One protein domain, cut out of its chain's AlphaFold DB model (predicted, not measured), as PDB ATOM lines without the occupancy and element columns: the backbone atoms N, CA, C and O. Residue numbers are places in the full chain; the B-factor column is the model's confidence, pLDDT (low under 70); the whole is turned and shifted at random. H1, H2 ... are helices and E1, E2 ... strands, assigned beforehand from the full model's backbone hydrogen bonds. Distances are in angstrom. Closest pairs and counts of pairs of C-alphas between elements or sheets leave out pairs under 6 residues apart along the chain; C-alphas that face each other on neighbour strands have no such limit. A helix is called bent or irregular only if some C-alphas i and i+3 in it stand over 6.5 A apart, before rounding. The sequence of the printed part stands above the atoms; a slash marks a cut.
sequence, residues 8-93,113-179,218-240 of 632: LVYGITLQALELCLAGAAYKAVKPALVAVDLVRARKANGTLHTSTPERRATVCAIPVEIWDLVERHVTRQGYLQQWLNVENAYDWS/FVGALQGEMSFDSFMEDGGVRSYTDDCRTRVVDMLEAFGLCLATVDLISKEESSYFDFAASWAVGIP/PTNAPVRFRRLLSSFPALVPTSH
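What this domain is: This is residues 8 to 93, 113 to 179 and 218 to 240 of the 632 residues of an uncharacterized protein of Rhodotorula graminis (strain WP1) (UniProt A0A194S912). Arm H1a of a sharply bent helix runs through the middle, crossed by H2 on one side and by H5b on the other, while H1b and H2 form a helical hairpin toward one end of the longest axis. A two-stranded antiparallel ribbon, E1 and E2, lies by the beginning of H1a, and residues 52 to 57 stick out beyond the hairpin. The printed part has 176 residues, mostly helix, with six named helices and two named strands in the order E1, H1, H2, H3, H4, H5, E2, H6. It is only just compact, close to loose, with a radius of gyration of the C-alphas of 18.8 A, and only just flat, spanning 64 by 43 by 23 A.

Where its parts are: Strand E1, residues 11 to 15, begins with C-alpha 11 at (451.238, 336.715, 295.742); E2 is residues 173 to 177. H1, residues 16 to 44, was assigned as one helix by its hydrogen bonds but is bent, C-alphas 28 and 31 being 7.5 A apart; its arms are H1a, residues 16 to 28, 19.0 A, and H1b, residues 31 to 44, 19.9 A. H2, residues 64 to 89, is 37.6 A long. H3 is residues 113 to 117 and H4 residues 123 to 128. H5, residues 131 to 149, likewise assigned as one helix, is bent, C-alphas 138 and 141 being 7.3 A apart; its arms are H5a, residues 131 to 138, and H5b, residues 141 to 149. H6, residues 221 to 231, 15.9 A, ends with C-alpha 231 at (437.952, 339.066, 285.044).

How they stand to each other: E1 and E2 are antiparallel, with N 12 and O 176 2.9 A apart, within hydrogen-bond range. The closest C-alphas of H1a and E2, Ala 16 and Ser 173, are 4.6 A apart. H1a touches H5b, closest at Gly 23 and Val 143, 4.4 A, only just about perpendicular at 73 degrees. H1a touches H2, closest at Ala 25 and Gly 78, 4.8 A. The hairpin H1b and H2 has a shallow tilt of 12 degrees, opposite ways, closest at Leu 33 and Glu 71, 6.4 A. H6 touches H2, closest at Arg 72 and Ser 231, 5.8 A. H4 is near H5a; H3 is close to H1a but not clearly touching, closest at Glu 18 and Phe 113, 6.8 A. O i to N i+4 pairs are all within hydrogen-bond range except in H1a, 8 of 9, and H6, 6 of 7.

The domain as a whole: The C-alphas farthest apart, Glu 54 and Glu 164, are 66.9 A apart. Cuts leave gaps of 16.8 A between C-alphas 93 and 113 and 10.2 A between 179 and 218. The links H1 to H2 and H5 to E2 are long. The pLDDT is under 70 at 22 residues, among them 113 to 123.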
ATOM      1  N   LEU A   8     457.649 339.823 302.964       84.69
ATOM      2  CA  LEU A   8     457.331 338.451 302.569       84.69
ATOM      3  C   LEU A   8     455.854 338.349 302.188       84.69
ATOM      4  O   LEU A   8     454.968 338.587 303.009       84.69
ATOM      5  N   VAL A   9     455.602 337.974 300.935       86.25
ATOM      6  CA  VAL A   9     454.270 338.007 300.324       86.25
ATOM      7  C   VAL A   9     453.964 336.661 299.682       86.25
ATOM      8  O   VAL A   9     454.771 336.136 298.917       86.25
ATOM      9  N   TYR A  10     452.769 336.127 299.938       88.56
ATOM     10  CA  TYR A  10     452.178 335.129 299.051       88.56
ATOM     11  C   TYR A  10     451.334 335.845 298.002       88.56
ATOM     12  O   TYR A  10     450.261 336.377 298.308       88.56
ATOM     13  N   GLY A  11     451.839 335.891 296.773       92.25
ATOM     14  CA  GLY A  11     451.238 336.715 295.742       92.25
ATOM     15  C   GLY A  11     451.853 336.558 294.366       92.25
ATOM     16  O   GLY A  11     452.636 335.643 294.105       92.25
ATOM     17  N   ILE A  12     451.465 337.479 293.495       93.44
ATOM     18  CA  ILE A  12     451.979 337.652 292.141       93.44
ATOM     19  C   ILE A  12     452.403 339.108 291.965       93.44
ATOM     20  O   ILE A  12     451.890 339.996 292.645       93.44
ATOM     21  N   THR A  13     453.315 339.368 291.039       94.12
ATOM     22  CA  THR A  13     453.586 340.731 290.577       94.12
ATOM     23  C   THR A  13     452.770 341.016 289.324       94.12
ATOM     24  O   THR A  13     452.650 340.155 288.452       94.12
ATOM     25  N   LEU A  14     452.167 342.201 289.262       94.56
ATOM     26  CA  LEU A  14     451.387 342.680 288.122       94.56
ATOM     27  C   LEU A  14     451.908 344.045 287.703       94.56
ATOM     28  O   LEU A  14     452.247 344.860 288.559       94.56
ATOM     29  N   GLN A  15     451.936 344.294 286.399       93.94
ATOM     30  CA  GLN A  15     452.326 345.589 285.864       93.94
ATOM     31  C   GLN A  15     451.403 346.695 286.391       93.94
ATOM     32  O   GLN A  15     450.179 346.551 286.377       93.94
ATOM     33  N   ALA A  16     451.990 347.784 286.885       94.25
ATOM     34  CA  ALA A  16     451.257 348.784 287.652       94.25
ATOM     35  C   ALA A  16     450.243 349.552 286.796       94.25
ATOM     36  O   ALA A  16     449.097 349.710 287.209       94.25
ATOM     37  N   LEU A  17     450.625 349.950 285.578       92.69
ATOM     38  CA  LEU A  17     449.755 350.681 284.647       92.69
ATOM     39  C   LEU A  17     448.547 349.840 284.217       92.69
ATOM     40  O   LEU A  17     447.407 350.297 284.288       92.69
ATOM     41  N   GLU A  18     448.783 348.572 283.887       94.00
ATOM     42  CA  GLU A  18     447.730 347.600 283.576       94.00
ATOM     43  C   GLU A  18     446.759 347.423 284.752       94.00
ATOM     44  O   GLU A  18     445.537 347.368 284.578       94.00
ATOM     45  N   LEU A  19     447.292 347.393 285.978       96.00
ATOM     46  CA  LEU A  19     446.480 347.310 287.185       96.00
ATOM     47  C   LEU A  19     445.676 348.594 287.437       96.00
ATOM     48  O   LEU A  19     444.531 348.500 287.880       96.00
ATOM     49  N   CYS A  20     446.227 349.769 287.122       96.00
ATOM     50  CA  CYS A  20     445.536 351.059 287.208       96.00
ATOM     51  C   CYS A  20     444.350 351.134 286.238       96.00
ATOM     52  O   CYS A  20     443.239 351.473 286.660       96.00
ATOM     53  N   LEU A  21     444.549 350.723 284.981       94.69
ATOM     54  CA  LEU A  21     443.482 350.615 283.983       94.69
ATOM     55  C   LEU A  21     442.392 349.641 284.434       94.69
ATOM     56  O   LEU A  21     441.207 349.974 284.395       94.69
ATOM     57  N   ALA A  22     442.779 348.464 284.934       96.62
ATOM     58  CA  ALA A  22     441.834 347.497 285.485       96.62
ATOM     59  C   ALA A  22     441.064 348.066 286.690       96.62
ATOM     60  O   ALA A  22     439.848 347.900 286.767       96.62
ATOM     61  N   GLY A  23     441.727 348.793 287.594       97.00
ATOM     62  CA  GLY A  23     441.095 349.449 288.744       97.00
ATOM     63  C   GLY A  23     440.085 350.526 288.338       97.00
ATOM     64  O   GLY A  23     438.974 350.582 288.875       97.00
ATOM     65  N   ALA A  24     440.425 351.353 287.347       96.31
ATOM     66  CA  ALA A  24     439.508 352.337 286.778       96.31
ATOM     67  C   ALA A  24     438.319 351.661 286.074       96.31
ATOM     68  O   ALA A  24     437.166 352.046 286.291       96.31
ATOM     69  N   ALA A  25     438.579 350.606 285.299       96.31
ATOM     70  CA  ALA A  25     437.556 349.845 284.591       96.31
ATOM     71  C   ALA A  25     436.606 349.160 285.572       96.31
ATOM     72  O   ALA A  25     435.387 349.232 285.406       96.31
ATOM     73  N   TYR A  26     437.152 348.568 286.638       97.25
ATOM     74  CA  TYR A  26     436.396 347.930 287.706       97.25
ATOM     75  C   TYR A  26     435.351 348.874 288.294       97.25
ATOM     76  O   TYR A  26     434.208 348.462 288.469       97.25
ATOM     77  N   LYS A  27     435.679 350.150 288.526       95.25
ATOM     78  CA  LYS A  27     434.708 351.135 289.029       95.25
ATOM     79  C   LYS A  27     433.467 351.241 288.131       95.25
ATOM     80  O   LYS A  27     432.357 351.320 288.654       95.25
ATOM     81  N   ALA A  28     433.644 351.203 286.808       94.62
ATOM     82  CA  ALA A  28     432.548 351.261 285.842       94.62
ATOM     83  C   ALA A  28     431.776 349.934 285.741       94.62
ATOM     84  O   ALA A  28     430.548 349.936 285.651       94.62
ATOM     85  N   VAL A  29     432.474 348.792 285.793       95.75
ATOM     86  CA  VAL A  29     431.858 347.467 285.586       95.75
ATOM     87  C   VAL A  29     431.397 346.770 286.869       95.75
ATOM     88  O   VAL A  29     430.691 345.764 286.802       95.75
ATOM     89  N   LYS A  30     431.747 347.295 288.049       95.81
ATOM     90  CA  LYS A  30     431.435 346.712 289.364       95.81
ATOM     91  C   LYS A  30     429.956 346.337 289.531       95.81
ATOM     92  O   LYS A  30     429.711 345.215 289.971       95.81
ATOM     93  N   PRO A  31     428.961 347.175 289.166       96.56
ATOM     94  CA  PRO A  31     427.553 346.790 289.296       96.56
ATOM     95  C   PRO A  31     427.192 345.541 288.481       96.56
ATOM     96  O   PRO A  31     426.473 344.670 288.970       96.56
ATOM     97  N   ALA A  32     427.732 345.421 287.264       94.62
ATOM     98  CA  ALA A  32     427.509 344.266 286.403       94.62
ATOM     99  C   ALA A  32     428.196 343.008 286.955       94.62
ATOM    100  O   ALA A  32     427.579 341.946 286.990       94.62
ATOM    101  N   LEU A  33     429.428 343.131 287.459       92.69
ATOM    102  CA  LEU A  33     430.144 342.021 288.098       92.69
ATOM    103  C   LEU A  33     429.413 341.501 289.338       92.69
ATOM    104  O   LEU A  33     429.201 340.298 289.469       92.69
ATOM    105  N   VAL A  34     428.942 342.405 290.201       93.31
ATOM    106  CA  VAL A  34     428.143 342.044 291.381       93.31
ATOM    107  C   VAL A  34     426.846 341.344 290.969       93.31
ATOM    108  O   VAL A  34     426.454 340.359 291.595       93.31
ATOM    109  N   ALA A  35     426.184 341.800 289.901       93.62
ATOM    110  CA  ALA A  35     424.995 341.130 289.381       93.62
ATOM    111  C   ALA A  35     425.305 339.706 288.884       93.62
ATOM    112  O   ALA A  35     424.572 338.775 289.224       93.62
ATOM    113  N   VAL A  36     426.402 339.514 288.144       93.00
ATOM    114  CA  VAL A  36     426.848 338.189 287.684       93.00
ATOM    115  C   VAL A  36     427.160 337.270 288.871       93.00
ATOM    116  O   VAL A  36     426.684 336.133 288.904       93.00
ATOM    117  N   ASP A  37     427.879 337.758 289.883       90.81
ATOM    118  CA  ASP A  37     428.181 336.993 291.098       90.81
ATOM    119  C   ASP A  37     426.917 336.577 291.853       90.81
ATOM    120  O   ASP A  37     426.793 335.426 292.275       90.81
ATOM    121  N   LEU A  38     425.957 337.494 292.006       92.44
ATOM    122  CA  LEU A  38     424.679 337.214 292.661       92.44
ATOM    123  C   LEU A  38     423.886 336.150 291.902       92.44
ATOM    124  O   LEU A  38     423.301 335.263 292.526       92.44
ATOM    125  N   VAL A  39     423.879 336.206 290.568       92.44
ATOM    126  CA  VAL A  39     423.233 335.189 289.730       92.44
ATOM    127  C   VAL A  39     423.917 333.835 289.908       92.44
ATOM    128  O   VAL A  39     423.226 332.844 290.156       92.44
ATOM    129  N   ARG A  40     425.255 333.776 289.864       90.88
ATOM    130  CA  ARG A  40     426.013 332.535 290.091       90.88
ATOM    131  C   ARG A  40     425.769 331.959 291.483       90.88
ATOM    132  O   ARG A  40     425.488 330.770 291.598       90.88
ATOM    133  N   ALA A  41     425.819 332.790 292.523       90.38
ATOM    134  CA  ALA A  41     425.602 332.372 293.904       90.38
ATOM    135  C   ALA A  41     424.177 331.840 294.116       90.38
ATOM    136  O   ALA A  41     423.991 330.757 294.668       90.38
ATOM    137  N   ARG A  42     423.158 332.555 293.621       92.62
ATOM    138  CA  ARG A  42     421.761 332.094 293.685       92.62
ATOM    139  C   ARG A  42     421.544 330.811 292.891       92.62
ATOM    140  O   ARG A  42     420.810 329.939 293.342       92.62
ATOM    141  N   LYS A  43     422.192 330.668 291.730       91.38
ATOM    142  CA  LYS A  43     422.125 329.443 290.924       91.38
ATOM    143  C   LYS A  43     422.765 328.260 291.654       91.38
ATOM    144  O   LYS A  43     422.133 327.214 291.746       91.38
ATOM    145  N   ALA A  44     423.967 328.434 292.206       91.06
ATOM    146  CA  ALA A  44     424.669 327.403 292.974       91.06
ATOM    147  C   ALA A  44     423.877 326.958 294.214       91.06
ATOM    148  O   ALA A  44     423.871 325.778 294.551       91.06
ATOM    149  N   ASN A  45     423.152 327.887 294.841       93.81
ATOM    150  CA  ASN A  45     422.315 327.620 296.009       93.81
ATOM    151  C   ASN A  45     420.884 327.159 295.662       93.81
ATOM    152  O   ASN A  45     420.087 326.941 296.570       93.81
ATOM    153  N   GLY A  46     420.518 327.063 294.378       93.19
ATOM    154  CA  GLY A  46     419.160 326.705 293.949       93.19
ATOM    155  C   GLY A  46     418.078 327.751 294.267       93.19
ATOM    156  O   GLY A  46     416.893 327.453 294.156       93.19
ATOM    157  N   THR A  47     418.459 328.975 294.645       93.69
ATOM    158  CA  THR A  47     417.544 330.071 295.030       93.69
ATOM    159  C   THR A  47     417.266 331.058 293.898       93.69
ATOM    160  O   THR A  47     416.557 332.051 294.078       93.69
ATOM    161  N   LEU A  48     417.833 330.825 292.712       91.31
ATOM    162  CA  LEU A  48     417.544 331.635 291.537       91.31
ATOM    163  C   LEU A  48     416.149 331.275 291.007       91.31
ATOM    164  O   LEU A  48     415.986 330.307 290.267       91.31
ATOM    165  N   HIS A  49     415.145 332.063 291.384       85.88
ATOM    166  CA  HIS A  49     413.790 331.950 290.851       85.88
ATOM    167  C   HIS A  49     413.585 332.967 289.730       85.88
ATOM    168  O   HIS A  49     413.844 334.158 289.905       85.88
ATOM    169  N   THR A  50     413.099 332.505 288.579       82.50
ATOM    170  CA  THR A  50     412.657 333.387 287.495       82.50
ATOM    171  C   THR A  50     411.185 333.155 287.220       82.50
ATOM    172  O   THR A  50     410.781 332.097 286.745       82.50
ATOM    173  N   SER A  51     410.362 334.146 287.546       70.56
ATOM    174  CA  SER A  51     408.947 334.158 287.194       70.56
ATOM    175  C   SER A  51     408.830 334.548 285.720       70.56
ATOM    176  O   SER A  51     408.665 335.721 285.390       70.56
ATOM    177  N   THR A  52     408.984 333.586 284.814       68.19
ATOM    178  CA  THR A  52     408.607 333.809 283.411       68.19
ATOM    179  C   THR A  52     407.377 332.967 283.095       68.19
ATOM    180  O   THR A  52     407.396 331.772 283.388       68.19
ATOM    181  N   PRO A  53     406.300 333.570 282.553       67.00
ATOM    182  CA  PRO A  53     405.131 332.817 282.123       67.00
ATOM    183  C   PRO A  53     405.529 331.816 281.034       67.00
ATOM    184  O   PRO A  53     406.428 332.064 280.226       67.00
ATOM    185  N   GLU A  54     404.874 330.662 281.092       66.12
ATOM    186  CA  GLU A  54     405.149 329.428 280.361       66.12
ATOM    187  C   GLU A  54     405.562 329.687 278.899       66.12
ATOM    188  O   GLU A  54     404.803 330.289 278.142       66.12
ATOM    189  N   ARG A  55     406.750 329.182 278.508       63.62
ATOM    190  CA  ARG A  55     407.353 329.118 277.145       63.62
ATOM    191  C   ARG A  55     408.563 330.020 276.826       63.62
ATOM    192  O   ARG A  55     408.943 330.091 275.659       63.62
ATOM    193  N   ARG A  56     409.245 330.645 277.795       68.19
ATOM    194  CA  ARG A  56     410.564 331.285 277.549       68.19
ATOM    195  C   ARG A  56     411.693 330.609 278.326       68.19
ATOM    196  O   ARG A  56     411.474 330.102 279.421       68.19
ATOM    197  N   ALA A  57     412.893 330.591 277.738       71.19
ATOM    198  CA  ALA A  57     414.099 330.095 278.396       71.19
ATOM    199  C   ALA A  57     414.331 330.877 279.698       71.19
ATOM    200  O   ALA A  57     414.414 332.105 279.688       71.19
ATOM    201  N   THR A  58     414.393 330.164 280.820       82.44
ATOM    202  CA  THR A  58     414.610 330.757 282.140       82.44
ATOM    203  C   THR A  58     416.083 331.119 282.312       82.44
ATOM    204  O   THR A  58     416.968 330.409 281.839       82.44
ATOM    205  N   VAL A  59     416.381 332.199 283.040       84.69
ATOM    206  CA  VAL A  59     417.769 332.598 283.375       84.69
ATOM    207  C   VAL A  59     418.509 331.455 284.086       84.69
ATOM    208  O   VAL A  59     419.714 331.284 283.925       84.69
ATOM    209  N   CYS A  60     417.774 330.613 284.817       84.19
ATOM    210  CA  CYS A  60     418.293 329.424 285.490       84.19
ATOM    211  C   CYS A  60     418.846 328.372 284.514       84.19
ATOM    212  O   CYS A  60     419.771 327.641 284.874       84.19
ATOM    213  N   ALA A  61     418.308 328.311 283.290       87.31
ATOM    214  CA  ALA A  61     418.749 327.395 282.241       87.31
ATOM    215  C   ALA A  61     420.036 327.858 281.536       87.31
ATOM    216  O   ALA A  61     420.668 327.054 280.856       87.31
ATOM    217  N   ILE A  62     420.454 329.120 281.707       89.81
ATOM    218  CA  ILE A  62     421.688 329.648 281.109       89.81
ATOM    219  C   ILE A  62     422.900 328.965 281.768       89.81
ATOM    220  O   ILE A  62     423.048 329.086 282.990       89.81
ATOM    221  N   PRO A  63     423.772 328.266 281.015       90.56
ATOM    222  CA  PRO A  63     424.975 327.618 281.549       90.56
ATOM    223  C   PRO A  63     425.912 328.603 282.268       90.56
ATOM    224  O   PRO A  63     425.893 329.801 281.984       90.56
ATOM    225  N   VAL A  64     426.710 328.128 283.236       87.75
ATOM    226  CA  VAL A  64     427.595 329.024 284.019       87.75
ATOM    227  C   VAL A  64     428.653 329.683 283.125       87.75
ATOM    228  O   VAL A  64     429.007 330.840 283.319       87.75
ATOM    229  N   GLU A  65     429.034 328.980 282.066       91.38
ATOM    230  CA  GLU A  65     429.997 329.374 281.050       91.38
ATOM    231  C   GLU A  65     429.544 330.629 280.292       91.38
ATOM    232  O   GLU A  65     430.366 331.464 279.925       91.38
ATOM    233  N   ILE A  66     428.233 330.810 280.090       92.69
ATOM    234  CA  ILE A  66     427.693 332.020 279.455       92.69
ATOM    235  C   ILE A  66     427.855 333.226 280.381       92.69
ATOM    236  O   ILE A  66     428.197 334.310 279.918       92.69
ATOM    237  N   TRP A  67     427.677 333.048 281.691       91.12
ATOM    238  CA  TRP A  67     427.940 334.111 282.662       91.12
ATOM    239  C   TRP A  67     429.427 334.476 282.711       91.12
ATOM    240  O   TRP A  67     429.752 335.656 282.812       91.12
ATOM    241  N   ASP A  68     430.324 333.500 282.538       89.06
ATOM    242  CA  ASP A  68     431.765 333.751 282.397       89.06
ATOM    243  C   ASP A  68     432.103 334.543 281.129       89.06
ATOM    244  O   ASP A  68     433.035 335.347 281.139       89.06
ATOM    245  N   LEU A  69     431.365 334.327 280.036       90.62
ATOM    246  CA  LEU A  69     431.512 335.108 278.805       90.62
ATOM    247  C   LEU A  69     430.974 336.532 278.966       90.62
ATOM    248  O   LEU A  69     431.624 337.470 278.511       90.62
ATOM    249  N   VAL A  70     429.829 336.705 279.632       92.25
ATOM    250  CA  VAL A  70     429.262 338.029 279.932       92.25
ATOM    251  C   VAL A  70     430.223 338.829 280.807       92.25
ATOM    252  O   VAL A  70     430.534 339.969 280.476       92.25
ATOM    253  N   GLU A  71     430.746 338.227 281.878       92.31
ATOM    254  CA  GLU A  71     431.758 338.853 282.732       92.31
ATOM    255  C   GLU A  71     432.982 339.290 281.923       92.31
ATOM    256  O   GLU A  71     433.368 340.457 281.992       92.31
ATOM    257  N   ARG A  72     433.556 338.388 281.114       89.44
ATOM    258  CA  ARG A  72     434.722 338.684 280.266       89.44
ATOM    259  C   ARG A  72     434.448 339.779 279.239       89.44
ATOM    260  O   ARG A  72     435.317 340.602 278.974       89.44
ATOM    261  N   HIS A  73     433.257 339.806 278.650       91.75
ATOM    262  CA  HIS A  73     432.898 340.832 277.678       91.75
ATOM    263  C   HIS A  73     432.758 342.205 278.340       91.75
ATOM    264  O   HIS A  73     433.358 343.170 277.877       91.75
ATOM    265  N   VAL A  74     432.014 342.290 279.446       94.00
ATOM    266  CA  VAL A  74     431.774 343.554 280.156       94.00
ATOM    267  C   VAL A  74     433.080 344.137 280.692       94.00
ATOM    268  O   VAL A  74     433.342 345.324 280.523       94.00
ATOM    269  N   THR A  75     433.923 343.305 281.300       92.00
ATOM    270  CA  THR A  75     435.242 343.720 281.798       92.00
ATOM    271  C   THR A  75     436.175 344.154 280.675       92.00
ATOM    272  O   THR A  75     436.799 345.203 280.804       92.00
ATOM    273  N   ARG A  76     436.219 343.425 279.549       90.56
ATOM    274  CA  ARG A  76     436.988 343.825 278.360       90.56
ATOM    275  C   ARG A  76     436.533 345.180 277.821       90.56
ATOM    276  O   ARG A  76     437.381 346.012 277.536       90.56
ATOM    277  N   GLN A  77     435.227 345.412 277.699       92.69
ATOM    278  CA  GLN A  77     434.689 346.697 277.233       92.69
ATOM    279  C   GLN A  77     435.015 347.835 278.206       92.69
ATOM    280  O   GLN A  77     435.475 348.891 277.786       92.69
ATOM    281  N   GLY A  78     434.848 347.606 279.512       93.25
ATOM    282  CA  GLY A  78     435.223 348.583 280.533       93.25
ATOM    283  C   GLY A  78     436.714 348.917 280.504       93.25
ATOM    284  O   GLY A  78     437.076 350.085 280.598       93.25
ATOM    285  N   TYR A  79     437.567 347.905 280.335       92.50
ATOM    286  CA  TYR A  79     439.012 348.070 280.207       92.50
ATOM    287  C   TYR A  79     439.377 348.861 278.941       92.50
ATOM    288  O   TYR A  79     440.085 349.858 279.041       92.50
ATOM    289  N   LEU A  80     438.834 348.483 277.777       89.81
ATOM    290  CA  LEU A  80     439.041 349.186 276.504       89.81
ATOM    291  C   LEU A  80     438.630 350.656 276.578       89.81
ATOM    292  O   LEU A  80     439.354 351.523 276.103       89.81
ATOM    293  N   GLN A  81     437.496 350.946 277.214       92.94
ATOM    294  CA  GLN A  81     437.050 352.322 277.384       92.94
ATOM    295  C   GLN A  81     438.018 353.131 278.253       92.94
ATOM    296  O   GLN A  81     438.277 354.288 277.946       92.94
ATOM    297  N   GLN A  82     438.553 352.555 279.336       93.38
ATOM    298  CA  GLN A  82     439.546 353.263 280.150       93.38
ATOM    299  C   GLN A  82     440.866 353.450 279.416       93.38
ATOM    300  O   GLN A  82     441.482 354.497 279.564       93.38
ATOM    301  N   TRP A  83     441.270 352.473 278.611       88.81
ATOM    302  CA  TRP A  83     442.437 352.596 277.752       88.81
ATOM    303  C   TRP A  83     442.277 353.770 276.768       88.81
ATOM    304  O   TRP A  83     443.107 354.672 276.783       88.81
ATOM    305  N   LEU A  84     441.148 353.845 276.049       87.56
ATOM    306  CA  LEU A  84     440.814 354.975 275.167       87.56
ATOM    307  C   LEU A  84     440.746 356.309 275.923       87.56
ATOM    308  O   LEU A  84     441.112 357.350 275.394       87.56
ATOM    309  N   ASN A  85     440.249 356.313 277.163       89.62
ATOM    310  CA  ASN A  85     440.208 357.535 277.967       89.62
ATOM    311  C   ASN A  85     441.615 358.039 278.308       89.62
ATOM    312  O   ASN A  85     441.816 359.245 278.350       89.62
ATOM    313  N   VAL A  86     442.561 357.134 278.577       86.50
ATOM    314  CA  VAL A  86     443.958 357.499 278.842       86.50
ATOM    315  C   VAL A  86     444.639 357.968 277.561       86.50
ATOM    316  O   VAL A  86     445.282 359.007 277.587       86.50
ATOM    317  N   GLU A  87     444.433 357.269 276.443       82.69
ATOM    318  CA  GLU A  87     444.921 357.687 275.121       82.69
ATOM    319  C   GLU A  87     444.444 359.107 274.760       82.69
ATOM    320  O   GLU A  87     445.250 359.967 274.427       82.69
ATOM    321  N   ASN A  88     443.150 359.399 274.938       84.81
ATOM    322  CA  ASN A  88     442.597 360.733 274.680       84.81
ATOM    323  C   ASN A  88     443.082 361.808 275.669       84.81
ATOM    324  O   ASN A  88     443.111 362.984 275.320       84.81
ATOM    325  N   ALA A  89     443.389 361.442 276.919       85.81
ATOM    326  CA  ALA A  89     443.779 362.409 277.948       85.81
ATOM    327  C   ALA A  89     445.177 362.991 277.717       85.81
ATOM    328  O   ALA A  89     445.428 364.121 278.122       85.81
ATOM    329  N   TYR A  90     446.060 362.234 277.071       80.81
ATOM    330  CA  TYR A  90     447.451 362.622 276.848       80.81
ATOM    331  C   TYR A  90     447.719 363.124 275.419       80.81
ATOM    332  O   TYR A  90     448.879 363.168 275.016       80.81
ATOM    333  N   ASP A  91     446.650 363.473 274.683       69.69
ATOM    334  CA  ASP A  91     446.601 363.957 273.291       69.69
ATOM    335  C   ASP A  91     447.780 363.498 272.423       69.69
ATOM    336  O   ASP A  91     448.787 364.182 272.237       69.69
ATOM    337  N   TRP A  92     447.657 362.280 271.904       64.31
ATOM    338  CA  TRP A  92     448.716 361.624 271.136       64.31
ATOM    339  C   TRP A  92     448.779 362.124 269.683       64.31
ATOM    340  O   TRP A  92     449.553 361.590 268.892       64.31
ATOM    341  N   SER A  93     447.954 363.117 269.320       60.16
ATOM    342  CA  SER A  93     447.710 363.527 267.934       60.16
ATOM    343  C   SER A  93     448.415 364.813 267.493       60.16
ATOM    344  O   SER A  93     448.520 365.047 266.293       60.16
ATOM    345  N   PHE A 113     449.017 348.197 277.105       61.56
ATOM    346  CA  PHE A 113     449.265 349.628 277.274       61.56
ATOM    347  C   PHE A 113     450.692 350.010 276.841       61.56
ATOM    348  O   PHE A 113     450.903 351.013 276.173       61.56
ATOM    349  N   VAL A 114     451.662 349.129 277.109       60.03
ATOM    350  CA  VAL A 114     453.072 349.294 276.704       60.03
ATOM    351  C   VAL A 114     453.269 349.309 275.193       60.03
ATOM    352  O   VAL A 114     454.126 350.033 274.707       60.03
ATOM    353  N   GLY A 115     452.503 348.510 274.447       62.06
ATOM    354  CA  GLY A 115     452.639 348.467 272.989       62.06
ATOM    355  C   GLY A 115     452.235 349.788 272.342       62.06
ATOM    356  O   GLY A 115     452.780 350.147 271.306       62.06
ATOM    357  N   ALA A 116     451.329 350.519 272.990       57.81
ATOM    358  CA  ALA A 116     450.887 351.834 272.559       57.81
ATOM    359  C   ALA A 116     451.929 352.925 272.875       57.81
ATOM    360  O   ALA A 116     452.190 353.780 272.041       57.81
ATOM    361  N   LEU A 117     452.600 352.822 274.029       55.62
ATOM    362  CA  LEU A 117     453.663 353.743 274.457       55.62
ATOM    363  C   LEU A 117     455.008 353.546 273.737       55.62
ATOM    364  O   LEU A 117     455.863 354.421 273.788       55.62
ATOM    365  N   GLN A 118     455.239 352.384 273.117       56.47
ATOM    366  CA  GLN A 118     456.472 352.101 272.367       56.47
ATOM    367  C   GLN A 118     456.475 352.700 270.950       56.47
ATOM    368  O   GLN A 118     457.521 352.687 270.301       56.47
ATOM    369  N   GLY A 119     455.339 353.212 270.463       55.03
ATOM    370  CA  GLY A 119     455.310 354.090 269.292       55.03
ATOM    371  C   GLY A 119     455.755 355.492 269.705       55.03
ATOM    372  O   GLY A 119     455.323 355.968 270.746       55.03
ATOM    373  N   GLU A 120     456.638 356.125 268.930       53.59
ATOM    374  CA  GLU A 120     457.289 357.421 269.207       53.59
ATOM    375  C   GLU A 120     456.302 358.621 269.287       53.59
ATOM    376  O   GLU A 120     456.386 359.544 268.483       53.59
ATOM    377  N   MET A 121     455.345 358.628 270.229       52.09
ATOM    378  CA  MET A 121     454.289 359.650 270.354       52.09
ATOM    379  C   MET A 121     454.006 360.067 271.818       52.09
ATOM    380  O   MET A 121     454.078 359.246 272.729       52.09
ATOM    381  N   SER A 122     453.763 361.379 271.999       60.69
ATOM    382  CA  SER A 122     453.474 362.225 273.196       60.69
ATOM    383  C   SER A 122     453.967 361.813 274.596       60.69
ATOM    384  O   SER A 122     453.430 362.238 275.622       60.69
ATOM    385  N   PHE A 123     455.072 361.073 274.651       68.56
ATOM    386  CA  PHE A 123     455.813 360.756 275.867       68.56
ATOM    387  C   PHE A 123     455.984 361.979 276.796       68.56
ATOM    388  O   PHE A 123     455.751 361.874 277.998       68.56
ATOM    389  N   ASP A 124     456.273 363.155 276.238       77.56
ATOM    390  CA  ASP A 124     456.576 364.369 276.999       77.56
ATOM    391  C   ASP A 124     455.438 364.836 277.919       77.56
ATOM    392  O   ASP A 124     455.704 365.109 279.085       77.56
ATOM    393  N   SER A 125     454.173 364.851 277.476       81.56
ATOM    394  CA  SER A 125     453.054 365.315 278.320       81.56
ATOM    395  C   SER A 125     452.784 364.366 279.494       81.56
ATOM    396  O   SER A 125     452.613 364.804 280.633       81.56
ATOM    397  N   PHE A 126     452.823 363.051 279.248       84.19
ATOM    398  CA  PHE A 126     452.705 362.057 280.318       84.19
ATOM    399  C   PHE A 126     453.843 362.189 281.336       84.19
ATOM    400  O   PHE A 126     453.630 362.046 282.544       84.19
ATOM    401  N   MET A 127     455.055 362.486 280.863       83.75
ATOM    402  CA  MET A 127     456.188 362.736 281.745       83.75
ATOM    403  C   MET A 127     456.042 364.056 282.507       83.75
ATOM    404  O   MET A 127     456.272 364.060 283.718       83.75
ATOM    405  N   GLU A 128     455.620 365.150 281.870       85.94
ATOM    406  CA  GLU A 128     455.374 366.449 282.522       85.94
ATOM    407  C   GLU A 128     454.410 366.323 283.714       85.94
ATOM    408  O   GLU A 128     454.649 366.924 284.763       85.94
ATOM    409  N   ASP A 129     453.416 365.436 283.613       85.62
ATOM    410  CA  ASP A 129     452.470 365.111 284.688       85.62
ATOM    411  C   ASP A 129     453.046 364.210 285.802       85.62
ATOM    412  O   ASP A 129     452.350 363.826 286.746       85.62
ATOM    413  N   GLY A 130     454.332 363.867 285.731       86.50
ATOM    414  CA  GLY A 130     455.039 363.047 286.714       86.50
ATOM    415  C   GLY A 130     455.172 361.563 286.338       86.50
ATOM    416  O   GLY A 130     455.602 360.760 287.177       86.50
ATOM    417  N   GLY A 131     454.820 361.195 285.103       88.56
ATOM    418  CA  GLY A 131     455.040 359.873 284.520       88.56
ATOM    419  C   GLY A 131     454.317 358.734 285.243       88.56
ATOM    420  O   GLY A 131     453.255 358.899 285.851       88.56
ATOM    421  N   VAL A 132     454.927 357.542 285.207       88.31
ATOM    422  CA  VAL A 132     454.353 356.309 285.781       88.31
ATOM    423  C   VAL A 132     454.009 356.483 287.257       88.31
ATOM    424  O   VAL A 132     452.933 356.072 287.690       88.31
ATOM    425  N   ARG A 133     454.888 357.124 288.032       87.19
ATOM    426  CA  ARG A 133     454.711 357.281 289.477       87.19
ATOM    427  C   ARG A 133     453.464 358.097 289.814       87.19
ATOM    428  O   ARG A 133     452.596 357.580 290.515       87.19
ATOM    429  N   SER A 134     453.354 359.305 289.261       90.56
ATOM    430  CA  SER A 134     452.211 360.203 289.489       90.56
ATOM    431  C   SER A 134     450.888 359.532 289.109       90.56
ATOM    432  O   SER A 134     449.975 359.418 289.930       90.56
ATOM    433  N   TYR A 135     450.838 358.925 287.918       91.56
ATOM    434  CA  TYR A 135     449.652 358.215 287.446       91.56
ATOM    435  C   TYR A 135     449.249 357.038 288.355       91.56
ATOM    436  O   TYR A 135     448.065 356.826 288.646       91.56
ATOM    437  N   THR A 136     450.228 356.255 288.825       92.81
ATOM    438  CA  THR A 136     449.958 355.128 289.732       92.81
ATOM    439  C   THR A 136     449.490 355.576 291.113       92.81
ATOM    440  O   THR A 136     448.602 354.930 291.679       92.81
ATOM    441  N   ASP A 137     450.018 356.684 291.637       93.00
ATOM    442  CA  ASP A 137     449.599 357.256 292.918       93.00
ATOM    443  C   ASP A 137     448.132 357.721 292.859       93.00
ATOM    444  O   ASP A 137     447.337 357.366 293.738       93.00
ATOM    445  N   ASP A 138     447.728 358.375 291.767       94.25
ATOM    446  CA  ASP A 138     446.344 358.809 291.527       94.25
ATOM    447  C   ASP A 138     445.358 357.637 291.396       94.25
ATOM    448  O   ASP A 138     444.209 357.682 291.862       94.25
ATOM    449  N   CYS A 139     445.797 356.542 290.774       94.88
ATOM    450  CA  CYS A 139     444.968 355.358 290.561       94.88
ATOM    451  C   CYS A 139     444.926 354.409 291.767       94.88
ATOM    452  O   CYS A 139     444.056 353.529 291.834       94.88
ATOM    453  N   ARG A 140     445.823 354.583 292.742       94.88
ATOM    454  CA  ARG A 140     446.051 353.641 293.843       94.88
ATOM    455  C   ARG A 140     444.791 353.287 294.627       94.88
ATOM    456  O   ARG A 140     444.561 352.116 294.919       94.88
ATOM    457  N   THR A 141     443.952 354.267 294.952       95.38
ATOM    458  CA  THR A 141     442.700 354.031 295.700       95.38
ATOM    459  C   THR A 141     441.743 353.110 294.941       95.38
ATOM    460  O   THR A 141     441.203 352.165 295.513       95.38
ATOM    461  N   ARG A 142     441.606 353.306 293.624       96.19
ATOM    462  CA  ARG A 142     440.758 352.482 292.744       96.19
ATOM    463  C   ARG A 142     441.286 351.054 292.637       96.19
ATOM    464  O   ARG A 142     440.509 350.100 292.618       96.19
ATOM    465  N   VAL A 143     442.608 350.909 292.586       96.69
ATOM    466  CA  VAL A 143     443.289 349.609 292.572       96.69
ATOM    467  C   VAL A 143     443.058 348.864 293.881       96.69
ATOM    468  O   VAL A 143     442.693 347.692 293.852       96.69
ATOM    469  N   VAL A 144     443.213 349.537 295.024       94.75
ATOM    470  CA  VAL A 144     442.936 348.948 296.341       94.75
ATOM    471  C   VAL A 144     441.477 348.491 296.428       94.75
ATOM    472  O   VAL A 144     441.240 347.326 296.740       94.75
ATOM    473  N   ASP A 145     440.515 349.338 296.056       94.69
ATOM    474  CA  ASP A 145     439.084 348.996 296.050       94.69
ATOM    475  C   ASP A 145     438.764 347.780 295.168       94.69
ATOM    476  O   ASP A 145     437.940 346.929 295.529       94.69
ATOM    477  N   MET A 146     439.405 347.692 293.999       97.06
ATOM    478  CA  MET A 146     439.291 346.534 293.119       97.06
ATOM    479  C   MET A 146     439.848 345.289 293.805       97.06
ATOM    480  O   MET A 146     439.119 344.314 293.965       97.06
ATOM    481  N   LEU A 147     441.111 345.310 294.236       95.94
ATOM    482  CA  LEU A 147     441.771 344.154 294.846       95.94
ATOM    483  C   LEU A 147     441.010 343.640 296.072       95.94
ATOM    484  O   LEU A 147     440.838 342.428 296.217       95.94
ATOM    485  N   GLU A 148     440.475 344.537 296.900       93.25
ATOM    486  CA  GLU A 148     439.662 344.168 298.057       93.25
ATOM    487  C   GLU A 148     438.413 343.367 297.672       93.25
ATOM    488  O   GLU A 148     438.082 342.389 298.349       93.25
ATOM    489  N   ALA A 149     437.762 343.697 296.554       93.38
ATOM    490  CA  ALA A 149     436.611 342.946 296.055       93.38
ATOM    491  C   ALA A 149     436.965 341.530 295.567       93.38
ATOM    492  O   ALA A 149     436.126 340.626 295.607       93.38
ATOM    493  N   PHE A 150     438.221 341.309 295.169       94.12
ATOM    494  CA  PHE A 150     438.765 339.979 294.874       94.12
ATOM    495  C   PHE A 150     439.344 339.280 296.119       94.12
ATOM    496  O   PHE A 150     439.813 338.143 296.033       94.12
ATOM    497  N   GLY A 151     439.290 339.917 297.294       92.12
ATOM    498  CA  GLY A 151     439.881 339.407 298.530       92.12
ATOM    499  C   GLY A 151     441.414 339.403 298.507       92.12
ATOM    500  O   GLY A 151     442.026 338.534 299.136       92.12
ATOM    501  N   LEU A 152     442.006 340.332 297.759       93.94
ATOM    502  CA  LEU A 152     443.438 340.570 297.591       93.94
ATOM    503  C   LEU A 152     443.799 341.957 298.153       93.94
ATOM    504  O   LEU A 152     442.923 342.731 298.537       93.94
ATOM    505  N   CYS A 153     445.088 342.282 298.211       93.44
ATOM    506  CA  CYS A 153     445.557 343.640 298.491       93.44
ATOM    507  C   CYS A 153     446.931 343.909 297.866       93.44
ATOM    508  O   CYS A 153     447.640 342.978 297.472       93.44
ATOM    509  N   LEU A 154     447.305 345.190 297.801       92.75
ATOM    510  CA  LEU A 154     448.679 345.594 297.515       92.75
ATOM    511  C   LEU A 154     449.566 345.193 298.692       92.75
ATOM    512  O   LEU A 154     449.257 345.499 299.845       92.75
ATOM    513  N   ALA A 155     450.639 344.468 298.399       88.50
ATOM    514  CA  ALA A 155     451.573 344.006 299.411       88.50
ATOM    515  C   ALA A 155     452.667 345.020 299.728       88.50
ATOM    516  O   ALA A 155     453.145 345.070 300.860       88.50
ATOM    517  N   THR A 156     452.999 345.853 298.748       86.75
ATOM    518  CA  THR A 156     453.840 347.035 298.900       86.75
ATOM    519  C   THR A 156     453.093 348.226 298.326       86.75
ATOM    520  O   THR A 156     452.253 348.088 297.435       86.75
ATOM    521  N   VAL A 157     453.384 349.399 298.872       85.56
ATOM    522  CA  VAL A 157     452.956 350.665 298.280       85.56
ATOM    523  C   VAL A 157     453.857 351.016 297.105       85.56
ATOM    524  O   VAL A 157     453.381 351.463 296.065       85.56
ATOM    525  N   ASP A 158     455.148 350.752 297.283       88.31
ATOM    526  CA  ASP A 158     456.182 351.088 296.325       88.31
ATOM    527  C   ASP A 158     456.114 350.188 295.092       88.31
ATOM    528  O   ASP A 158     455.815 348.988 295.179       88.31
ATOM    529  N   LEU A 159     456.402 350.796 293.945       89.69
ATOM    530  CA  LEU A 159     456.545 350.121 292.667       89.69
ATOM    531  C   LEU A 159     457.842 349.315 292.639       89.69
ATOM    532  O   LEU A 159     458.909 349.813 292.975       89.69
ATOM    533  N   ILE A 160     457.765 348.078 292.171       88.81
ATOM    534  CA  ILE A 160     458.925 347.245 291.876       88.81
ATOM    535  C   ILE A 160     459.436 347.667 290.501       88.81
ATOM    536  O   ILE A 160     458.888 347.240 289.482       88.81
ATOM    537  N   SER A 161     460.450 348.529 290.514       85.56
ATOM    538  CA  SER A 161     461.170 349.028 289.338       85.56
ATOM    539  C   SER A 161     462.432 348.196 289.091       85.56
ATOM    540  O   SER A 161     463.139 347.847 290.040       85.56
ATOM    541  N   LYS A 162     462.717 347.861 287.829       77.12
ATOM    542  CA  LYS A 162     464.024 347.341 287.384       77.12
ATOM    543  C   LYS A 162     464.950 348.464 286.942       77.12
ATOM    544  O   LYS A 162     466.165 348.271 286.942       77.12
ATOM    545  N   GLU A 163     464.382 349.591 286.540       78.69
ATOM    546  CA  GLU A 163     465.153 350.738 286.090       78.69
ATOM    547  C   GLU A 163     465.526 351.632 287.272       78.69
ATOM    548  O   GLU A 163     464.770 351.769 288.238       78.69
ATOM    549  N   GLU A 164     466.710 352.240 287.186       67.25
ATOM    550  CA  GLU A 164     467.232 353.166 288.201       67.25
ATOM    551  C   GLU A 164     466.337 354.405 288.332       67.25
ATOM    552  O   GLU A 164     466.145 354.945 289.421       67.25
ATOM    553  N   SER A 165     465.715 354.810 287.223       71.94
ATOM    554  CA  SER A 165     464.732 355.879 287.201       71.94
ATOM    555  C   SER A 165     463.324 355.302 287.098       71.94
ATOM    556  O   SER A 165     462.809 355.053 286.012       71.94
ATOM    557  N   SER A 166     462.663 355.163 288.251       67.38
ATOM    558  CA  SER A 166     461.235 354.789 288.339       67.38
ATOM    559  C   SER A 166     460.295 355.690 287.523       67.38
ATOM    560  O   SER A 166     459.142 355.340 287.295       67.38
ATOM    561  N   TYR A 167     460.788 356.852 287.094       67.88
ATOM    562  CA  TYR A 167     460.077 357.796 286.249       67.88
ATOM    563  C   TYR A 167     459.791 357.211 284.852       67.88
ATOM    564  O   TYR A 167     458.707 357.437 284.324       67.88
ATOM    565  N   PHE A 168     460.710 356.399 284.309       75.19
ATOM    566  CA  PHE A 168     460.627 355.789 282.971       75.19
ATOM    567  C   PHE A 168     460.193 354.317 282.979       75.19
ATOM    568  O   PHE A 168     459.965 353.737 281.916       75.19
ATOM    569  N   ASP A 169     460.045 353.701 284.156       83.44
ATOM    570  CA  ASP A 169     459.823 352.260 284.229       83.44
ATOM    571  C   ASP A 169     458.356 351.898 283.960       83.44
ATOM    572  O   ASP A 169     457.562 351.625 284.863       83.44
ATOM    573  N   PHE A 170     457.979 351.834 282.685       85.50
ATOM    574  CA  PHE A 170     456.676 351.310 282.274       85.50
ATOM    575  C   PHE A 170     456.494 349.837 282.651       85.50
ATOM    576  O   PHE A 170     455.357 349.372 282.762       85.50
ATOM    577  N   ALA A 171     457.582 349.092 282.865       87.19
ATOM    578  CA  ALA A 171     457.552 347.712 283.337       87.19
ATOM    579  C   ALA A 171     457.426 347.608 284.870       87.19
ATOM    580  O   ALA A 171     457.315 346.486 285.397       87.19
ATOM    581  N   ALA A 172     457.359 348.747 285.573       90.81
ATOM    582  CA  ALA A 172     457.128 348.811 287.001       90.81
ATOM    583  C   ALA A 172     455.896 347.993 287.381       90.81
ATOM    584  O   ALA A 172     454.879 347.928 286.678       90.81
ATOM    585  N   SER A 173     455.993 347.295 288.504       93.75
ATOM    586  CA  SER A 173     454.949 346.377 288.944       93.75
ATOM    587  C   SER A 173     454.628 346.534 290.412       93.75
ATOM    588  O   SER A 173     455.488 346.857 291.218       93.75
ATOM    589  N   TRP A 174     453.397 346.215 290.781       94.25
ATOM    590  CA  TRP A 174     453.024 346.044 292.176       94.25
ATOM    591  C   TRP A 174     453.035 344.573 292.567       94.25
ATOM    592  O   TRP A 174     452.620 343.698 291.800       94.25
ATOM    593  N   ALA A 175     453.459 344.303 293.799       92.88
ATOM    594  CA  ALA A 175     453.202 343.024 294.439       92.88
ATOM    595  C   ALA A 175     451.741 342.982 294.907       92.88
ATOM    596  O   ALA A 175     451.329 343.755 295.773       92.88
ATOM    597  N   VAL A 176     450.960 342.057 294.355       94.06
ATOM    598  CA  VAL A 176     449.579 341.784 294.758       94.06
ATOM    599  C   VAL A 176     449.552 340.471 295.516       94.06
ATOM    600  O   VAL A 176     449.983 339.440 295.000       94.06
ATOM    601  N   GLY A 177     449.023 340.483 296.733       93.06
ATOM    602  CA  GLY A 177     449.003 339.303 297.589       93.06
ATOM    603  C   GLY A 177     447.658 339.051 298.261       93.06
ATOM    604  O   GLY A 177     446.663 339.745 298.034       93.06
ATOM    605  N   ILE A 178     447.660 338.056 299.145       90.00
ATOM    606  CA  ILE A 178     446.552 337.782 300.065       90.00
ATOM    607  C   ILE A 178     446.759 338.538 301.380       90.00
ATOM    608  O   ILE A 178     447.800 338.349 302.011       90.00
ATOM    609  N   PRO A 179     445.769 339.323 301.845       84.19
ATOM    610  CA  PRO A 179     445.904 340.091 303.075       84.19
ATOM    611  C   PRO A 179     446.206 339.188 304.273       84.19
ATOM    612  O   PRO A 179     445.459 338.250 304.565       84.19
ATOM    613  N   PRO A 218     444.611 330.654 303.012       83.44
ATOM    614  CA  PRO A 218     443.224 330.252 302.878       83.44
ATOM    615  C   PRO A 218     443.087 329.291 301.689       83.44
ATOM    616  O   PRO A 218     443.687 329.503 300.637       83.44
ATOM    617  N   THR A 219     442.262 328.253 301.817       87.06
ATOM    618  CA  THR A 219     442.089 327.219 300.773       87.06
ATOM    619  C   THR A 219     441.630 327.789 299.426       87.06
ATOM    620  O   THR A 219     441.906 327.218 298.373       87.06
ATOM    621  N   ASN A 220     440.976 328.954 299.439       88.44
ATOM    622  CA  ASN A 220     440.553 329.679 298.244       88.44
ATOM    623  C   ASN A 220     441.596 330.672 297.695       88.44
ATOM    624  O   ASN A 220     441.286 331.406 296.760       88.44
ATOM    625  N   ALA A 221     442.819 330.698 298.232       89.31
ATOM    626  CA  ALA A 221     443.911 331.565 297.794       89.31
ATOM    627  C   ALA A 221     444.127 331.547 296.265       89.31
ATOM    628  O   ALA A 221     444.026 332.609 295.644       89.31
ATOM    629  N   PRO A 222     444.307 330.379 295.605       92.00
ATOM    630  CA  PRO A 222     444.490 330.333 294.153       92.00
ATOM    631  C   PRO A 222     443.258 330.805 293.379       92.00
ATOM    632  O   PRO A 222     443.381 331.357 292.288       92.00
ATOM    633  N   VAL A 223     442.061 330.592 293.936       92.31
ATOM    634  CA  VAL A 223     440.797 330.987 293.304       92.31
ATOM    635  C   VAL A 223     440.695 332.508 293.218       92.31
ATOM    636  O   VAL A 223     440.251 333.012 292.194       92.31
ATOM    637  N   ARG A 224     441.167 333.248 294.232       94.06
ATOM    638  CA  ARG A 224     441.156 334.723 294.233       94.06
ATOM    639  C   ARG A 224     442.002 335.311 293.104       94.06
ATOM    640  O   ARG A 224     441.509 336.147 292.352       94.06
ATOM    641  N   PHE A 225     443.233 334.822 292.935       95.00
ATOM    642  CA  PHE A 225     444.107 335.257 291.837       95.00
ATOM    643  C   PHE A 225     443.553 334.856 290.471       95.00
ATOM    644  O   PHE A 225     443.505 335.686 289.569       95.00
ATOM    645  N   ARG A 226     443.080 333.610 290.315       94.56
ATOM    646  CA  ARG A 226     442.456 333.165 289.059       94.56
ATOM    647  C   ARG A 226     441.257 334.022 288.695       94.56
ATOM    648  O   ARG A 226     441.118 334.369 287.533       94.56
ATOM    649  N   ARG A 227     440.432 334.379 289.683       93.50
ATOM    650  CA  ARG A 227     439.275 335.244 289.487       93.50
ATOM    651  C   ARG A 227     439.707 336.613 288.961       93.50
ATOM    652  O   ARG A 227     439.239 336.985 287.896       93.50
ATOM    653  N   LEU A 228     440.659 337.284 289.620       95.88
ATOM    654  CA  LEU A 228     441.204 338.571 289.156       95.88
ATOM    655  C   LEU A 228     441.696 338.494 287.701       95.88
ATOM    656  O   LEU A 228     441.278 339.294 286.869       95.88
ATOM    657  N   LEU A 229     442.535 337.503 287.385       95.31
ATOM    658  CA  LEU A 229     443.116 337.336 286.047       95.31
ATOM    659  C   LEU A 229     442.075 336.923 284.993       95.31
ATOM    660  O   LEU A 229     442.199 337.279 283.827       95.31
ATOM    661  N   SER A 230     441.029 336.187 285.382       91.38
ATOM    662  CA  SER A 230     439.932 335.826 284.475       91.38
ATOM    663  C   SER A 230     438.985 336.990 284.196       91.38
ATOM    664  O   SER A 230     438.471 337.092 283.081       91.38
ATOM    665  N   SER A 231     438.765 337.860 285.188       93.19
ATOM    666  CA  SER A 231     437.952 339.066 285.044       93.19
ATOM    667  C   SER A 231     438.706 340.136 284.258       93.19
ATOM    668  O   SER A 231     438.084 340.879 283.522       93.19
ATOM    669  N   PHE A 232     440.036 340.207 284.352       94.56
ATOM    670  CA  PHE A 232     440.845 341.161 283.589       94.56
ATOM    671  C   PHE A 232     441.977 340.443 282.840       94.56
ATOM    672  O   PHE A 232     443.112 340.443 283.313       94.56
ATOM    673  N   PRO A 233     441.701 339.856 281.658       90.12
ATOM    674  CA  PRO A 233     442.693 339.088 280.898       90.12
ATOM    675  C   PRO A 233     443.922 339.885 280.439       90.12
ATOM    676  O   PRO A 233     444.949 339.286 280.134       90.12
ATOM    677  N   ALA A 234     443.824 341.220 280.390       88.25
ATOM    678  CA  ALA A 234     444.954 342.109 280.113       88.25
ATOM    679  C   ALA A 234     446.013 342.082 281.233       88.25
ATOM    680  O   ALA A 234     447.191 342.334 280.982       88.25
ATOM    681  N   LEU A 235     445.626 341.716 282.463       93.12
ATOM    682  CA  LEU A 235     446.562 341.551 283.569       93.12
ATOM    683  C   LEU A 235     447.402 340.294 283.349       93.12
ATOM    684  O   LEU A 235     446.941 339.168 283.537       93.12
ATOM    685  N   VAL A 236     448.667 340.491 282.997       89.44
ATOM    686  CA  VAL A 236     449.643 339.408 282.873       89.44
ATOM    687  C   VAL A 236     450.570 339.434 284.089       89.44
ATOM    688  O   VAL A 236     451.178 340.472 284.362       89.44
ATOM    689  N   PRO A 237     450.718 338.313 284.825       92.12
ATOM    690  CA  PRO A 237     451.739 338.190 285.856       92.12
ATOM    691  C   PRO A 237     453.122 338.515 285.295       92.12
ATOM    692  O   PRO A 237     453.596 337.866 284.362       92.12
ATOM    693  N   THR A 238     453.775 339.518 285.870       89.12
ATOM    694  CA  THR A 238     455.154 339.865 285.539       89.12
ATOM    695  C   THR A 238     456.092 338.979 286.350       89.12
ATOM    696  O   THR A 238     455.795 338.627 287.489       89.12
ATOM    697  N   SER A 239     457.229 338.584 285.779       80.44
ATOM    698  CA  SER A 239     458.277 337.873 286.518       80.44
ATOM    699  C   SER A 239     459.420 338.840 286.798       80.44
ATOM    700  O   SER A 239     460.338 338.998 285.993       80.44
ATOM    701  N   HIS A 240     459.361 339.495 287.956       73.19
ATOM    702  CA  HIS A 240     460.454 340.338 288.462       73.19
ATOM    703  C   HIS A 240     461.469 339.570 289.297       73.19
ATOM    704  O   HIS A 240     462.364 340.154 289.894       73.19
TER     705      HIS A 240